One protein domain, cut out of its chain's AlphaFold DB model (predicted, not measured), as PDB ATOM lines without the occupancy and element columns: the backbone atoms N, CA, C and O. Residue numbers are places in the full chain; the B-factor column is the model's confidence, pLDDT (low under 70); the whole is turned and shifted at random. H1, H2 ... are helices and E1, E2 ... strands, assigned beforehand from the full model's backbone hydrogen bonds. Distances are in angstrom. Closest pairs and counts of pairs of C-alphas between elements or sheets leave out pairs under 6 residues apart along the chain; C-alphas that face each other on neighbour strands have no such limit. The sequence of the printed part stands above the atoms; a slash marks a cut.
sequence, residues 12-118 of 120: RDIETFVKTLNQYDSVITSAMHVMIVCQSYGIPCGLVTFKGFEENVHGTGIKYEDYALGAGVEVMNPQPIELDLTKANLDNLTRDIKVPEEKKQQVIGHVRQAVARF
ATOM      1  N   ARG A  12     222.338 181.986 300.500       97.88
ATOM      2  CA  ARG A  12     222.573 180.532 300.594       97.88
ATOM      3  C   ARG A  12     221.299 179.723 300.382       97.88
ATOM      4  O   ARG A  12     221.354 178.650 299.785       97.88
ATOM      5  N   ASP A  13     220.166 180.239 300.846       97.19
ATOM      6  CA  ASP A  13     218.868 179.587 300.664       97.19
ATOM      7  C   ASP A  13     218.452 179.665 299.192       97.19
ATOM      8  O   ASP A  13     218.038 178.663 298.620       97.19
ATOM      9  N   ILE A  14     218.674 180.818 298.547       96.12
ATOM     10  CA  ILE A  14     218.453 180.998 297.105       96.12
ATOM     11  C   ILE A  14     219.347 180.044 296.303       96.12
ATOM     12  O   ILE A  14     218.868 179.368 295.397       96.12
ATOM     13  N   GLU A  15     220.636 179.943 296.640       97.31
ATOM     14  CA  GLU A  15     221.554 179.006 295.983       97.31
ATOM     15  C   GLU A  15     221.091 177.551 296.145       97.31
ATOM     16  O   GLU A  15     221.075 176.789 295.178       97.31
ATOM     17  N   THR A  16     220.685 177.172 297.358       97.56
ATOM     18  CA  THR A  16     220.178 175.829 297.661       97.56
ATOM     19  C   THR A  16     218.905 175.535 296.875       97.56
ATOM     20  O   THR A  16     218.782 174.461 296.287       97.56
ATOM     21  N   PHE A  17     217.990 176.497 296.790       97.62
ATOM     22  CA  PHE A  17     216.763 176.379 296.015       97.62
ATOM     23  C   PHE A  17     217.042 176.201 294.521       97.62
ATOM     24  O   PHE A  17     216.536 175.259 293.919       97.62
ATOM     25  N   VAL A  18     217.912 177.024 293.928       97.19
ATOM     26  CA  VAL A  18     218.297 176.899 292.511       97.19
ATOM     27  C   VAL A  18     218.957 175.545 292.228       97.19
ATOM     28  O   VAL A  18     218.619 174.890 291.244       97.19
ATOM     29  N   LYS A  19     219.860 175.087 293.106       97.81
ATOM     30  CA  LYS A  19     220.476 173.753 293.000       97.81
ATOM     31  C   LYS A  19     219.442 172.635 293.077       97.81
ATOM     32  O   LYS A  19     219.556 171.669 292.334       97.81
ATOM     33  N   THR A  20     218.452 172.787 293.951       97.75
ATOM     34  CA  THR A  20     217.362 171.822 294.128       97.75
ATOM     35  C   THR A  20     216.481 171.765 292.882       97.75
ATOM     36  O   THR A  20     216.218 170.678 292.388       97.75
ATOM     37  N   LEU A  21     216.103 172.912 292.300       97.69
ATOM     38  CA  LEU A  21     215.349 172.954 291.039       97.69
ATOM     39  C   LEU A  21     216.065 172.200 289.912       97.69
ATOM     40  O   LEU A  21     215.429 171.477 289.155       97.69
ATOM     41  N   ASN A  22     217.391 172.318 289.836       96.56
ATOM     42  CA  ASN A  22     218.203 171.666 288.808       96.56
ATOM     43  C   ASN A  22     218.334 170.136 288.976       96.56
ATOM     44  O   ASN A  22     219.051 169.501 288.207       96.56
ATOM     45  N   GLN A  23     217.697 169.546 289.992       97.12
ATOM     46  CA  GLN A  23     217.606 168.093 290.178       97.12
ATOM     47  C   GLN A  23     216.313 167.498 289.604       97.12
ATOM     48  O   GLN A  23     216.220 166.278 289.508       97.12
ATOM     49  N   TYR A  24     215.329 168.328 289.243       97.19
ATOM     50  CA  TYR A  24     214.051 167.871 288.697       97.19
ATOM     51  C   TYR A  24     214.087 167.790 287.173       97.19
ATOM     52  O   TYR A  24     214.706 168.623 286.511       97.19
ATOM     53  N   ASP A  25     213.345 166.825 286.627       96.25
ATOM     54  CA  ASP A  25     213.138 166.688 285.182       96.25
ATOM     55  C   ASP A  25     212.304 167.843 284.610       96.25
ATOM     56  O   ASP A  25     212.504 168.251 283.469       96.25
ATOM     57  N   SER A  26     211.368 168.386 285.396       96.56
ATOM     58  CA  SER A  26     210.555 169.542 285.021       96.56
ATOM     59  C   SER A  26     209.997 170.282 286.240       96.56
ATOM     60  O   SER A  26     209.925 169.742 287.347       96.56
ATOM     61  N   VAL A  27     209.604 171.544 286.044       97.38
ATOM     62  CA  VAL A  27     209.068 172.425 287.094       97.38
ATOM     63  C   VAL A  27     207.746 173.051 286.649       97.38
ATOM     64  O   VAL A  27     207.650 173.626 285.568       97.38
ATOM     65  N   ILE A  28     206.733 173.012 287.516       96.12
ATOM     66  CA  ILE A  28     205.496 173.790 287.367       96.12
ATOM     67  C   ILE A  28     205.506 174.910 288.400       96.12
ATOM     68  O   ILE A  28     205.757 174.670 289.580       96.12
ATOM     69  N   THR A  29     205.240 176.140 287.971       95.44
ATOM     70  CA  THR A  29     205.286 177.299 288.865       95.44
ATOM     71  C   THR A  29     204.274 178.370 288.485       95.44
ATOM     72  O   THR A  29     203.991 178.585 287.311       95.44
ATOM     73  N   SER A  30     203.763 179.090 289.480       92.75
ATOM     74  CA  SER A  30     203.035 180.352 289.290       92.75
ATOM     75  C   SER A  30     203.933 181.586 289.455       92.75
ATOM     76  O   SER A  30     203.508 182.719 289.226       92.75
ATOM     77  N   ALA A  31     205.198 181.388 289.839       93.88
ATOM     78  CA  ALA A  31     206.149 182.455 290.097       93.88
ATOM     79  C   ALA A  31     207.059 182.699 288.884       93.88
ATOM     80  O   ALA A  31     207.895 181.866 288.531       93.88
ATOM     81  N   MET A  32     206.978 183.905 288.313       94.44
ATOM     82  CA  MET A  32     207.830 184.332 287.193       94.44
ATOM     83  C   MET A  32     209.328 184.153 287.485       94.44
ATOM     84  O   MET A  32     210.074 183.714 286.619       94.44
ATOM     85  N   HIS A  33     209.778 184.442 288.708       95.31
ATOM     86  CA  HIS A  33     211.186 184.289 289.084       95.31
ATOM     87  C   HIS A  33     211.673 182.836 288.977       95.31
ATOM     88  O   HIS A  33     212.801 182.604 288.552       95.31
ATOM     89  N   VAL A  34     210.818 181.859 289.298       97.44
ATOM     90  CA  VAL A  34     211.146 180.434 289.146       97.44
ATOM     91  C   VAL A  34     211.229 180.066 287.665       97.44
ATOM     92  O   VAL A  34     212.181 179.398 287.274       97.44
ATOM     93  N   MET A  35     210.314 180.569 286.827       97.62
ATOM     94  CA  MET A  35     210.396 180.399 285.368       97.62
ATOM     95  C   MET A  35     211.717 180.958 284.815       97.62
ATOM     96  O   MET A  35     212.407 180.267 284.071       97.62
ATOM     97  N   ILE A  36     212.110 182.173 285.215       97.31
ATOM     98  CA  ILE A  36     213.371 182.799 284.783       97.31
ATOM     99  C   ILE A  36     214.579 181.939 285.176       97.31
ATOM    100  O   ILE A  36     215.487 181.754 284.362       97.31
ATOM    101  N   VAL A  37     214.603 181.404 286.402       97.50
ATOM    102  CA  VAL A  37     215.655 180.479 286.854       97.50
ATOM    103  C   VAL A  37     215.672 179.238 285.968       97.50
ATOM    104  O   VAL A  37     216.719 178.915 285.411       97.50
ATOM    105  N   CYS A  38     214.525 178.589 285.766       98.31
ATOM    106  CA  CYS A  38     214.444 177.377 284.957       98.31
ATOM    107  C   CYS A  38     214.978 177.612 283.539       98.31
ATOM    108  O   CYS A  38     215.882 176.905 283.101       98.31
ATOM    109  N   GLN A  39     214.555 178.688 282.872       98.06
ATOM    110  CA  GLN A  39     215.048 179.026 281.534       98.06
ATOM    111  C   GLN A  39     216.538 179.413 281.520       98.06
ATOM    112  O   GLN A  39     217.252 179.147 280.550       98.06
ATOM    113  N   SER A  40     217.049 180.017 282.596       97.06
ATOM    114  CA  SER A  40     218.472 180.359 282.716       97.06
ATOM    115  C   SER A  40     219.362 179.121 282.846       97.06
ATOM    116  O   SER A  40     220.473 179.116 282.310       97.06
ATOM    117  N   TYR A  41     218.884 178.067 283.508       96.62
ATOM    118  CA  TYR A  41     219.622 176.810 283.687       96.62
ATOM    119  C   TYR A  41     219.254 175.730 282.654       96.62
ATOM    120  O   TYR A  41     220.011 174.781 282.475       96.62
ATOM    121  N   GLY A  42     218.187 175.931 281.874       96.62
ATOM    122  CA  GLY A  42     217.706 174.973 280.874       96.62
ATOM    123  C   GLY A  42     216.867 173.842 281.470       96.62
ATOM    124  O   GLY A  42     216.917 172.731 280.956       96.62
ATOM    125  N   ILE A  43     216.145 174.123 282.555       98.06
ATOM    126  CA  ILE A  43     215.208 173.202 283.204       98.06
ATOM    127  C   ILE A  43     213.837 173.359 282.517       98.06
ATOM    128  O   ILE A  43     213.349 174.495 282.443       98.06
ATOM    129  N   PRO A  44     213.203 172.276 282.030       97.62
ATOM    130  CA  PRO A  44     211.862 172.326 281.450       97.62
ATOM    131  C   PRO A  44     210.855 172.929 282.433       97.62
ATOM    132  O   PRO A  44     210.787 172.524 283.595       97.62
ATOM    133  N   CYS A  45     210.075 173.921 281.994       97.69
ATOM    134  CA  CYS A  45     209.223 174.687 282.905       97.69
ATOM    135  C   CYS A  45     207.846 174.987 282.317       97.69
ATOM    136  O   CYS A  45     207.731 175.389 281.160       97.69
ATOM    137  N   GLY A  46     206.807 174.842 283.141       96.50
ATOM    138  CA  GLY A  46     205.454 175.323 282.877       96.50
ATOM    139  C   GLY A  46     205.101 176.490 283.797       96.50
ATOM    140  O   GLY A  46     205.235 176.388 285.018       96.50
ATOM    141  N   LEU A  47     204.655 177.602 283.213       95.88
ATOM    142  CA  LEU A  47     204.154 178.760 283.951       95.88
ATOM    143  C   LEU A  47     202.625 178.709 283.993       95.88
ATOM    144  O   LEU A  47     201.973 178.716 282.949       95.88
ATOM    145  N   VAL A  48     202.051 178.684 285.193       94.06
ATOM    146  CA  VAL A  48     200.608 178.507 285.395       94.06
ATOM    147  C   VAL A  48     199.995 179.619 286.235       94.06
ATOM    148  O   VAL A  48     200.657 180.282 287.030       94.06
ATOM    149  N   THR A  49     198.695 179.807 286.070       92.56
ATOM    150  CA  THR A  49     197.829 180.501 287.025       92.56
ATOM    151  C   THR A  49     196.624 179.611 287.314       92.56
ATOM    152  O   THR A  49     196.411 178.619 286.618       92.56
ATOM    153  N   PHE A  50     195.830 179.925 288.328       91.44
ATOM    154  CA  PHE A  50     194.638 179.146 288.651       91.44
ATOM    155  C   PHE A  50     193.386 179.825 288.109       91.44
ATOM    156  O   PHE A  50     193.266 181.050 288.168       91.44
ATOM    157  N   LYS A  51     192.445 179.025 287.602       90.56
ATOM    158  CA  LYS A  51     191.151 179.529 287.143       90.56
ATOM    159  C   LYS A  51     190.403 180.237 288.270       90.56
ATOM    160  O   LYS A  51     190.295 179.701 289.372       90.56
ATOM    161  N   GLY A  52     189.886 181.429 287.986       87.44
ATOM    162  CA  GLY A  52     189.262 182.317 288.971       87.44
ATOM    163  C   GLY A  52     190.254 183.172 289.769       87.44
ATOM    164  O   GLY A  52     189.831 183.955 290.616       87.44
ATOM    165  N   PHE A  53     191.557 183.037 289.510       84.56
ATOM    166  CA  PHE A  53     192.634 183.797 290.149       84.56
ATOM    167  C   PHE A  53     193.570 184.449 289.121       84.56
ATOM    168  O   PHE A  53     194.678 184.864 289.463       84.56
ATOM    169  N   GLU A  54     193.151 184.562 287.860       81.25
ATOM    170  CA  GLU A  54     193.956 185.134 286.781       81.25
ATOM    171  C   GLU A  54     194.373 186.582 287.083       81.25
ATOM    172  O   GLU A  54     195.512 186.966 286.817       81.25
ATOM    173  N   GLU A  55     193.494 187.354 287.726       75.88
ATOM    174  CA  GLU A  55     193.730 188.756 288.099       75.88
ATOM    175  C   GLU A  55     194.792 188.938 289.199       75.88
ATOM    176  O   GLU A  55     195.342 190.031 289.357       75.88
ATOM    177  N   ASN A  56     195.146 187.871 289.930       73.62
ATOM    178  CA  ASN A  56     196.224 187.919 290.925       73.62
ATOM    179  C   ASN A  56     197.600 188.095 290.271       73.62
ATOM    180  O   ASN A  56     198.565 188.507 290.921       73.62
ATOM    181  N   VAL A  57     197.712 187.809 288.972       67.06
ATOM    182  CA  VAL A  57     198.892 188.157 288.192       67.06
ATOM    183  C   VAL A  57     198.770 189.623 287.785       67.06
ATOM    184  O   VAL A  57     198.294 189.950 286.705       67.06
ATOM    185  N   HIS A  58     199.242 190.521 288.649       65.25
ATOM    186  CA  HIS A  58     199.195 191.955 288.368       65.25
ATOM    187  C   HIS A  58     199.875 192.319 287.034       65.25
ATOM    188  O   HIS A  58     200.996 191.865 286.747       65.25
ATOM    189  N   GLY A  59     199.207 193.198 286.277       67.44
ATOM    190  CA  GLY A  59     199.677 193.804 285.029       67.44
ATOM    191  C   GLY A  59     198.986 193.264 283.773       67.44
ATOM    192  O   GLY A  59     198.153 192.371 283.829       67.44
ATOM    193  N   THR A  60     199.361 193.799 282.611       74.81
ATOM    194  CA  THR A  60     198.836 193.402 281.288       74.81
ATOM    195  C   THR A  60     199.533 192.172 280.696       74.81
ATOM    196  O   THR A  60     199.353 191.866 279.525       74.81
ATOM    197  N   GLY A  61     200.389 191.501 281.471       82.25
ATOM    198  CA  GLY A  61     201.328 190.498 280.961       82.25
ATOM    199  C   GLY A  61     202.634 191.080 280.403       82.25
ATOM    200  O   GLY A  61     203.568 190.318 280.178       82.25
ATOM    201  N   ILE A  62     202.760 192.412 280.304       90.88
ATOM    202  CA  ILE A  62     203.940 193.102 279.739       90.88
ATOM    203  C   ILE A  62     205.273 192.650 280.346       90.88
ATOM    204  O   ILE A  62     206.260 192.518 279.640       90.88
ATOM    205  N   LYS A  63     205.300 192.296 281.637       90.81
ATOM    206  CA  LYS A  63     206.506 191.772 282.297       90.81
ATOM    207  C   LYS A  63     207.056 190.505 281.629       90.81
ATOM    208  O   LYS A  63     208.269 190.332 281.570       90.81
ATOM    209  N   TYR A  64     206.186 189.619 281.137       94.25
ATOM    210  CA  TYR A  64     206.594 188.389 280.454       94.25
ATOM    211  C   TYR A  64     207.184 188.698 279.081       94.25
ATOM    212  O   TYR A  64     208.180 188.090 278.699       94.25
ATOM    213  N   GLU A  65     206.613 189.676 278.380       94.69
ATOM    214  CA  GLU A  65     207.112 190.161 277.092       94.69
ATOM    215  C   GLU A  65     208.457 190.878 277.247       94.69
ATOM    216  O   GLU A  65     209.414 190.528 276.559       94.69
ATOM    217  N   ASP A  66     208.563 191.807 278.201       95.19
ATOM    218  CA  ASP A  66     209.795 192.537 278.514       95.19
ATOM    219  C   ASP A  66     210.931 191.579 278.871       95.19
ATOM    220  O   ASP A  66     212.053 191.710 278.374       95.19
ATOM    221  N   TYR A  67     210.640 190.578 279.709       96.19
ATOM    222  CA  TYR A  67     211.600 189.529 280.021       96.19
ATOM    223  C   TYR A  67     211.998 188.742 278.772       96.19
ATOM    224  O   TYR A  67     213.189 188.591 278.519       96.19
ATOM    225  N   ALA A  68     211.031 188.249 277.996       97.00
ATOM    226  CA  ALA A  68     211.302 187.400 276.842       97.00
ATOM    227  C   ALA A  68     212.161 188.129 275.796       97.00
ATOM    228  O   ALA A  68     213.193 187.612 275.364       97.00
ATOM    229  N   LEU A  69     211.807 189.378 275.478       96.50
ATOM    230  CA  LEU A  69     212.589 190.258 274.609       96.50
ATOM    231  C   LEU A  69     213.978 190.540 275.190       96.50
ATOM    232  O   LEU A  69     214.988 190.429 274.493       96.50
ATOM    233  N   GLY A  70     214.043 190.869 276.481       95.31
ATOM    234  CA  GLY A  70     215.286 191.171 277.181       95.31
ATOM    235  C   GLY A  70     216.236 189.979 277.272       95.31
ATOM    236  O   GLY A  70     217.447 190.172 277.186       95.31
ATOM    237  N   ALA A  71     215.712 188.761 277.407       96.75
ATOM    238  CA  ALA A  71     216.464 187.512 277.520       96.75
ATOM    239  C   ALA A  71     216.668 186.793 276.173       96.75
ATOM    240  O   ALA A  71     217.433 185.832 276.115       96.75
ATOM    241  N   GLY A  72     216.041 187.268 275.090       96.81
ATOM    242  CA  GLY A  72     216.147 186.658 273.762       96.81
ATOM    243  C   GLY A  72     215.501 185.274 273.685       96.81
ATOM    244  O   GLY A  72     216.059 184.375 273.061       96.81
ATOM    245  N   VAL A  73     214.362 185.095 274.353       97.56
ATOM    246  CA  VAL A  73     213.584 183.850 274.376       97.56
ATOM    247  C   VAL A  73     212.161 184.104 273.890       97.56
ATOM    248  O   VAL A  73     211.721 185.247 273.769       97.56
ATOM    249  N   GLU A  74     211.428 183.037 273.589       96.12
ATOM    250  CA  GLU A  74     210.015 183.151 273.239       96.12
ATOM    251  C   GLU A  74     209.148 183.552 274.445       96.12
ATOM    252  O   GLU A  74     209.451 183.228 275.595       96.12
ATOM    253  N   VAL A  75     208.041 184.252 274.179       95.56
ATOM    254  CA  VAL A  75     207.104 184.673 275.228       95.56
ATOM    255  C   VAL A  75     206.361 183.453 275.784       95.56
ATOM    256  O   VAL A  75     205.750 182.675 275.046       95.56
ATOM    257  N   MET A  76     206.371 183.317 277.109       94.62
ATOM    258  CA  MET A  76     205.590 182.332 277.857       94.62
ATOM    259  C   MET A  76     204.684 183.067 278.848       94.62
ATOM    260  O   MET A  76     205.158 183.641 279.825       94.62
ATOM    261  N   ASN A  77     203.376 183.041 278.587       92.62
ATOM    262  CA  ASN A  77     202.361 183.579 279.491       92.62
ATOM    263  C   ASN A  77     201.828 182.481 280.431       92.62
ATOM    264  O   ASN A  77     201.791 181.318 280.019       92.62
ATOM    265  N   PRO A  78     201.383 182.826 281.657       92.94
ATOM    266  CA  PRO A  78     200.765 181.863 282.562       92.94
ATOM    267  C   PRO A  78     199.534 181.203 281.942       92.94
ATOM    268  O   PRO A  78     198.631 181.894 281.469       92.94
ATOM    269  N   GLN A  79     199.472 179.874 281.985       92.12
ATOM    270  CA  GLN A  79     198.303 179.117 281.539       92.12
ATOM    271  C   GLN A  79     197.328 178.870 282.703       92.12
ATOM    272  O   GLN A  79     197.757 178.345 283.733       92.12
ATOM    273  N   PRO A  80     196.033 179.224 282.578       91.62
ATOM    274  CA  PRO A  80     195.041 178.932 283.609       91.62
ATOM    275  C   PRO A  80     194.763 177.431 283.731       91.62
ATOM    276  O   PRO A  80     194.341 176.789 282.766       91.62
ATOM    277  N   ILE A  81     194.941 176.883 284.931       92.56
ATOM    278  CA  ILE A  81     194.650 175.485 285.272       92.56
ATOM    279  C   ILE A  81     193.623 175.383 286.402       92.56
ATOM    280  O   ILE A  81     193.362 176.343 287.128       92.56
ATOM    281  N   GLU A  82     193.023 174.204 286.549       92.00
ATOM    282  CA  GLU A  82     192.169 173.894 287.699       92.00
ATOM    283  C   GLU A  82     192.999 173.802 288.991       92.00
ATOM    284  O   GLU A  82     194.182 173.464 288.959       92.00
ATOM    285  N   LEU A  83     192.367 174.051 290.142       89.00
ATOM    286  CA  LEU A  83     193.011 173.909 291.459       89.00
ATOM    287  C   LEU A  83     193.387 172.456 291.783       89.00
ATOM    288  O   LEU A  83     194.355 172.203 292.495       89.00
ATOM    289  N   ASP A  84     192.608 171.498 291.277       89.69
ATOM    290  CA  ASP A  84     192.865 170.075 291.481       89.69
ATOM    291  C   ASP A  84     193.920 169.570 290.487       89.69
ATOM    292  O   ASP A  84     193.608 169.076 289.399       89.69
ATOM    293  N   LEU A  85     195.186 169.695 290.889       86.19
ATOM    294  CA  LEU A  85     196.344 169.286 290.092       86.19
ATOM    295  C   LEU A  85     196.366 167.784 289.782       86.19
ATOM    296  O   LEU A  85     196.992 167.382 288.806       86.19
ATOM    297  N   THR A  86     195.654 166.950 290.550       86.12
ATOM    298  CA  THR A  86     195.601 165.495 290.306       86.12
ATOM    299  C   THR A  86     194.862 165.136 289.017       86.12
ATOM    300  O   THR A  86     195.008 164.030 288.501       86.12
ATOM    301  N   LYS A  87     194.076 166.077 288.482       83.19
ATOM    302  CA  LYS A  87     193.306 165.926 287.243       83.19
ATOM    303  C   LYS A  87     193.967 166.600 286.042       83.19
ATOM    304  O   LYS A  87     193.475 166.454 284.924       83.19
ATOM    305  N   ALA A  88     195.044 167.355 286.258       82.38
ATOM    306  CA  ALA A  88     195.751 168.063 285.204       82.38
ATOM    307  C   ALA A  88     196.865 167.185 284.617       82.38
ATOM    308  O   ALA A  88     197.633 166.562 285.347       82.38
ATOM    309  N   ASN A  89     196.993 167.172 283.288       85.88
ATOM    310  CA  ASN A  89     198.195 166.652 282.642       85.88
ATOM    311  C   ASN A  89     199.265 167.752 282.670       85.88
ATOM    312  O   ASN A  89     199.274 168.631 281.808       85.88
ATOM    313  N   LEU A  90     200.107 167.723 283.705       85.94
ATOM    314  CA  LEU A  90     201.128 168.743 283.946       85.94
ATOM    315  C   LEU A  90     202.283 168.675 282.942       85.94
ATOM    316  O   LEU A  90     202.854 169.713 282.619       85.94
ATOM    317  N   ASP A  91     202.581 167.493 282.399       85.62
ATOM    318  CA  ASP A  91     203.682 167.303 281.447       85.62
ATOM    319  C   ASP A  91     203.469 168.154 280.188       85.62
ATOM    320  O   ASP A  91     204.383 168.831 279.718       85.62
ATOM    321  N   ASN A  92     202.222 168.232 279.717       89.69
ATOM    322  CA  ASN A  92     201.831 169.035 278.555       89.69
ATOM    323  C   ASN A  92     201.929 170.558 278.766       89.69
ATOM    324  O   ASN A  92     201.763 171.311 277.806       89.69
ATOM    325  N   LEU A  93     202.147 171.024 279.998       91.94
ATOM    326  CA  LEU A  93     202.280 172.450 280.316       91.94
ATOM    327  C   LEU A  93     203.736 172.923 280.256       91.94
ATOM    328  O   LEU A  93     203.997 174.128 280.275       91.94
ATOM    329  N   THR A  94     204.687 171.989 280.226       95.25
ATOM    330  CA  THR A  94     206.115 172.300 280.272       95.25
ATOM    331  C   THR A  94     206.653 172.628 278.884       95.25
ATOM    332  O   THR A  94     206.191 172.103 277.871       95.25
ATOM    333  N   ARG A  95     207.621 173.549 278.817       96.44
ATOM    334  CA  ARG A  95     208.335 173.891 277.580       96.44
ATOM    335  C   ARG A  95     209.833 173.981 277.840       96.44
ATOM    336  O   ARG A  95     210.260 174.516 278.866       96.44
ATOM    337  N   ASP A  96     210.610 173.551 276.854       97.06
ATOM    338  CA  ASP A  96     212.076 173.576 276.866       97.06
ATOM    339  C   ASP A  96     212.621 174.922 276.373       97.06
ATOM    340  O   ASP A  96     213.318 175.019 275.362       97.06
ATOM    341  N   ILE A  97     212.278 175.998 277.082       97.75
ATOM    342  CA  ILE A  97     212.798 177.336 276.782       97.75
ATOM    343  C   ILE A  97     214.111 177.534 277.529       97.75
ATOM    344  O   ILE A  97     214.173 177.381 278.748       97.75
ATOM    345  N   LYS A  98     215.160 177.941 276.813       98.06
ATOM    346  CA  LYS A  98     216.472 178.213 277.400       98.06
ATOM    347  C   LYS A  98     217.007 179.565 276.959       98.06
ATOM    348  O   LYS A  98     217.045 179.861 275.767       98.06
ATOM    349  N   VAL A  99     217.499 180.349 277.918       98.19
ATOM    350  CA  VAL A  99     218.223 181.593 277.631       98.19
ATOM    351  C   VAL A  99     219.504 181.256 276.853       98.19
ATOM    352  O   VAL A  99     220.314 180.462 277.357       98.19
ATOM    353  N   PRO A 100     219.725 181.851 275.663       97.88
ATOM    354  CA  PRO A 100     220.913 181.592 274.858       97.88
ATOM    355  C   PRO A 100     222.207 181.890 275.617       97.88
ATOM    356  O   PRO A 100     222.308 182.884 276.337       97.88
ATOM    357  N   GLU A 101     223.228 181.056 275.427       96.75
ATOM    358  CA  GLU A 101     224.506 181.233 276.127       96.75
ATOM    359  C   GLU A 101     225.185 182.555 275.744       96.75
ATOM    360  O   GLU A 101     225.676 183.270 276.613       96.75
ATOM    361  N   GLU A 102     225.110 182.948 274.469       97.38
ATOM    362  CA  GLU A 102     225.583 184.253 273.991       97.38
ATOM    363  C   GLU A 102     224.972 185.414 274.789       97.38
ATOM    364  O   GLU A 102     225.676 186.346 275.184       97.38
ATOM    365  N   LYS A 103     223.675 185.331 275.107       97.00
ATOM    366  CA  LYS A 103     222.986 186.363 275.879       97.00
ATOM    367  C   LYS A 103     223.506 186.449 277.313       97.00
ATOM    368  O   LYS A 103     223.695 187.548 277.835       97.00
ATOM    369  N   LYS A 104     223.796 185.309 277.943       95.75
ATOM    370  CA  LYS A 104     224.410 185.270 279.281       95.75
ATOM    371  C   LYS A 104     225.819 185.857 279.259       95.75
ATOM    372  O   LYS A 104     226.155 186.665 280.123       95.75
ATOM    373  N   GLN A 105     226.616 185.515 278.246       97.44
ATOM    374  CA  GLN A 105     227.960 186.069 278.073       97.44
ATOM    375  C   GLN A 105     227.929 187.585 277.845       97.44
ATOM    376  O   GLN A 105     228.755 188.295 278.421       97.44
ATOM    377  N   GLN A 106     226.947 188.101 277.098       97.00
ATOM    378  CA  GLN A 106     226.725 189.541 276.947       97.00
ATOM    379  C   GLN A 106     226.520 190.220 278.312       97.00
ATOM    380  O   GLN A 106     227.192 191.207 278.618       97.00
ATOM    381  N   VAL A 107     225.640 189.676 279.162       94.75
ATOM    382  CA  VAL A 107     225.383 190.221 280.508       94.75
ATOM    383  C   VAL A 107     226.644 190.179 281.371       94.75
ATOM    384  O   VAL A 107     227.010 191.194 281.964       94.75
ATOM    385  N   ILE A 108     227.353 189.046 281.403       96.19
ATOM    386  CA  ILE A 108     228.616 188.906 282.145       96.19
ATOM    387  C   ILE A 108     229.644 189.939 281.665       96.19
ATOM    388  O   ILE A 108     230.315 190.570 282.484       96.19
ATOM    389  N   GLY A 109     229.759 190.141 280.350       97.56
ATOM    390  CA  GLY A 109     230.639 191.139 279.749       97.56
ATOM    391  C   GLY A 109     230.324 192.559 280.221       97.56
ATOM    392  O   GLY A 109     231.227 193.274 280.657       97.56
ATOM    393  N   HIS A 110     229.047 192.948 280.219       96.50
ATOM    394  CA  HIS A 110     228.619 194.260 280.708       96.50
ATOM    395  C   HIS A 110     228.877 194.451 282.206       96.50
ATOM    396  O   HIS A 110     229.353 195.513 282.605       96.50
ATOM    397  N   VAL A 111     228.630 193.428 283.033       96.25
ATOM    398  CA  VAL A 111     228.921 193.487 284.475       96.25
ATOM    399  C   VAL A 111     230.424 193.637 284.718       96.25
ATOM    400  O   VAL A 111     230.831 194.525 285.464       96.25
ATOM    401  N   ARG A 112     231.266 192.843 284.041       96.69
ATOM    402  CA  ARG A 112     232.734 192.962 284.132       96.69
ATOM    403  C   ARG A 112     233.214 194.356 283.728       96.69
ATOM    404  O   ARG A 112     234.005 194.958 284.445       96.69
ATOM    405  N   GLN A 113     232.700 194.889 282.618       96.19
ATOM    406  CA  GLN A 113     233.037 196.237 282.156       96.19
ATOM    407  C   GLN A 113     232.614 197.315 283.163       96.19
ATOM    408  O   GLN A 113     233.317 198.312 283.317       96.19
ATOM    409  N   ALA A 114     231.470 197.145 283.830       95.88
ATOM    410  CA  ALA A 114     230.999 198.077 284.847       95.88
ATOM    411  C   ALA A 114     231.883 198.047 286.103       95.88
ATOM    412  O   ALA A 114     232.277 199.111 286.578       95.88
ATOM    413  N   VAL A 115     232.238 196.858 286.601       96.25
ATOM    414  CA  VAL A 115     233.084 196.685 287.798       96.25
ATOM    415  C   VAL A 115     234.508 197.193 287.566       96.25
ATOM    416  O   VAL A 115     235.031 197.920 288.406       96.25
ATOM    417  N   ALA A 116     235.094 196.930 286.392       95.31
ATOM    418  CA  ALA A 116     236.447 197.373 286.041       95.31
ATOM    419  C   ALA A 116     236.644 198.903 286.095       95.31
ATOM    420  O   ALA A 116     237.770 199.382 286.158       95.31
ATOM    421  N   ARG A 117     235.564 199.699 286.088       93.44
ATOM    422  CA  ARG A 117     235.632 201.164 286.261       93.44
ATOM    423  C   ARG A 117     235.952 201.592 287.697       93.44
ATOM    424  O   ARG A 117     236.290 202.754 287.910       93.44
ATOM    425  N   PHE A 118     235.795 200.692 288.664       93.62
ATOM    426  CA  PHE A 118     235.940 200.964 290.096       93.62
ATOM    427  C   PHE A 118     237.112 200.217 290.741       93.62
ATOM    428  O   PHE A 118     237.505 200.567 291.853       93.62
TER     429      PHE A 118
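Overview. This is residues 12 to 118 of the 120 residues of the protein "Unannotated protein" of freshwater metagenome (UniProt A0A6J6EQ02). A small, staggered sheet of three parallel strands, in the order E1 E2 E3, has H2 along one face; H1 and H3 lie near H2, and H4 leads into an arm that sticks out with residues 108 to 118. The 107 printed residues include named elements in the order H1 E1 H2 E2 H3 E3 H4, a mixed class of helices and strands. The whole is elongated, 53 by 32 by 24 A, and only just loose, close to compact, with a radius of gyration of the C-alphas of 15.8 A.

Along the chain. E1 is residues 27 to 29, E2 45 to 50, 16.3 A long, and E3 79 to 81. H1 is residues 12 to 21, from C-alpha 12 at (222.573, 180.532, 300.594), 14.2 A; H2 is 32 to 41, 14.4 A; H3 is 62 to 71, 13.9 A. H4, residues 101 to 115, is 21.2 A long and ends at C-alpha 115 (233.084, 196.685, 287.798).

Arrangement. E2 pairs with E1 over residues 45 to 47, with N 46 and O 27 2.8 A apart, and with E3 over residues 48 to 50, with N 81 and O 49 2.8 A apart. H2 is on the sheet, two layers with a helix on one face, at a height over the sheet of 8.6 A; the closest C-alphas of H2 and E2 are those of Cys 38 and Cys 45, 6.2 A. E1, H2, E2 and E2, H3, E3 are strand-helix-strand units, parallel neighbour strands with a helix between, each with a right-handed crossover. H2 and H3 are close but not clearly touching, Met 32 to Tyr 64 8.0 A between C-alphas, at a shallow tilt of 16 degrees, the same way. H1 and H2 are close but not clearly touching, Val 18 to Val 37 7.2 A between C-alphas. In H1, H2, H3 and H4 every O i to N i+4 pair is within hydrogen-bond range.

Size, cuts and confidence. The C-alphas of Lys 87 and Phe 118, the two farthest apart, are 55.3 A apart. The printed part has no cut; the links E2 to H3 and E3 to H4 are long. Residues 57 to 59 have pLDDT under 70.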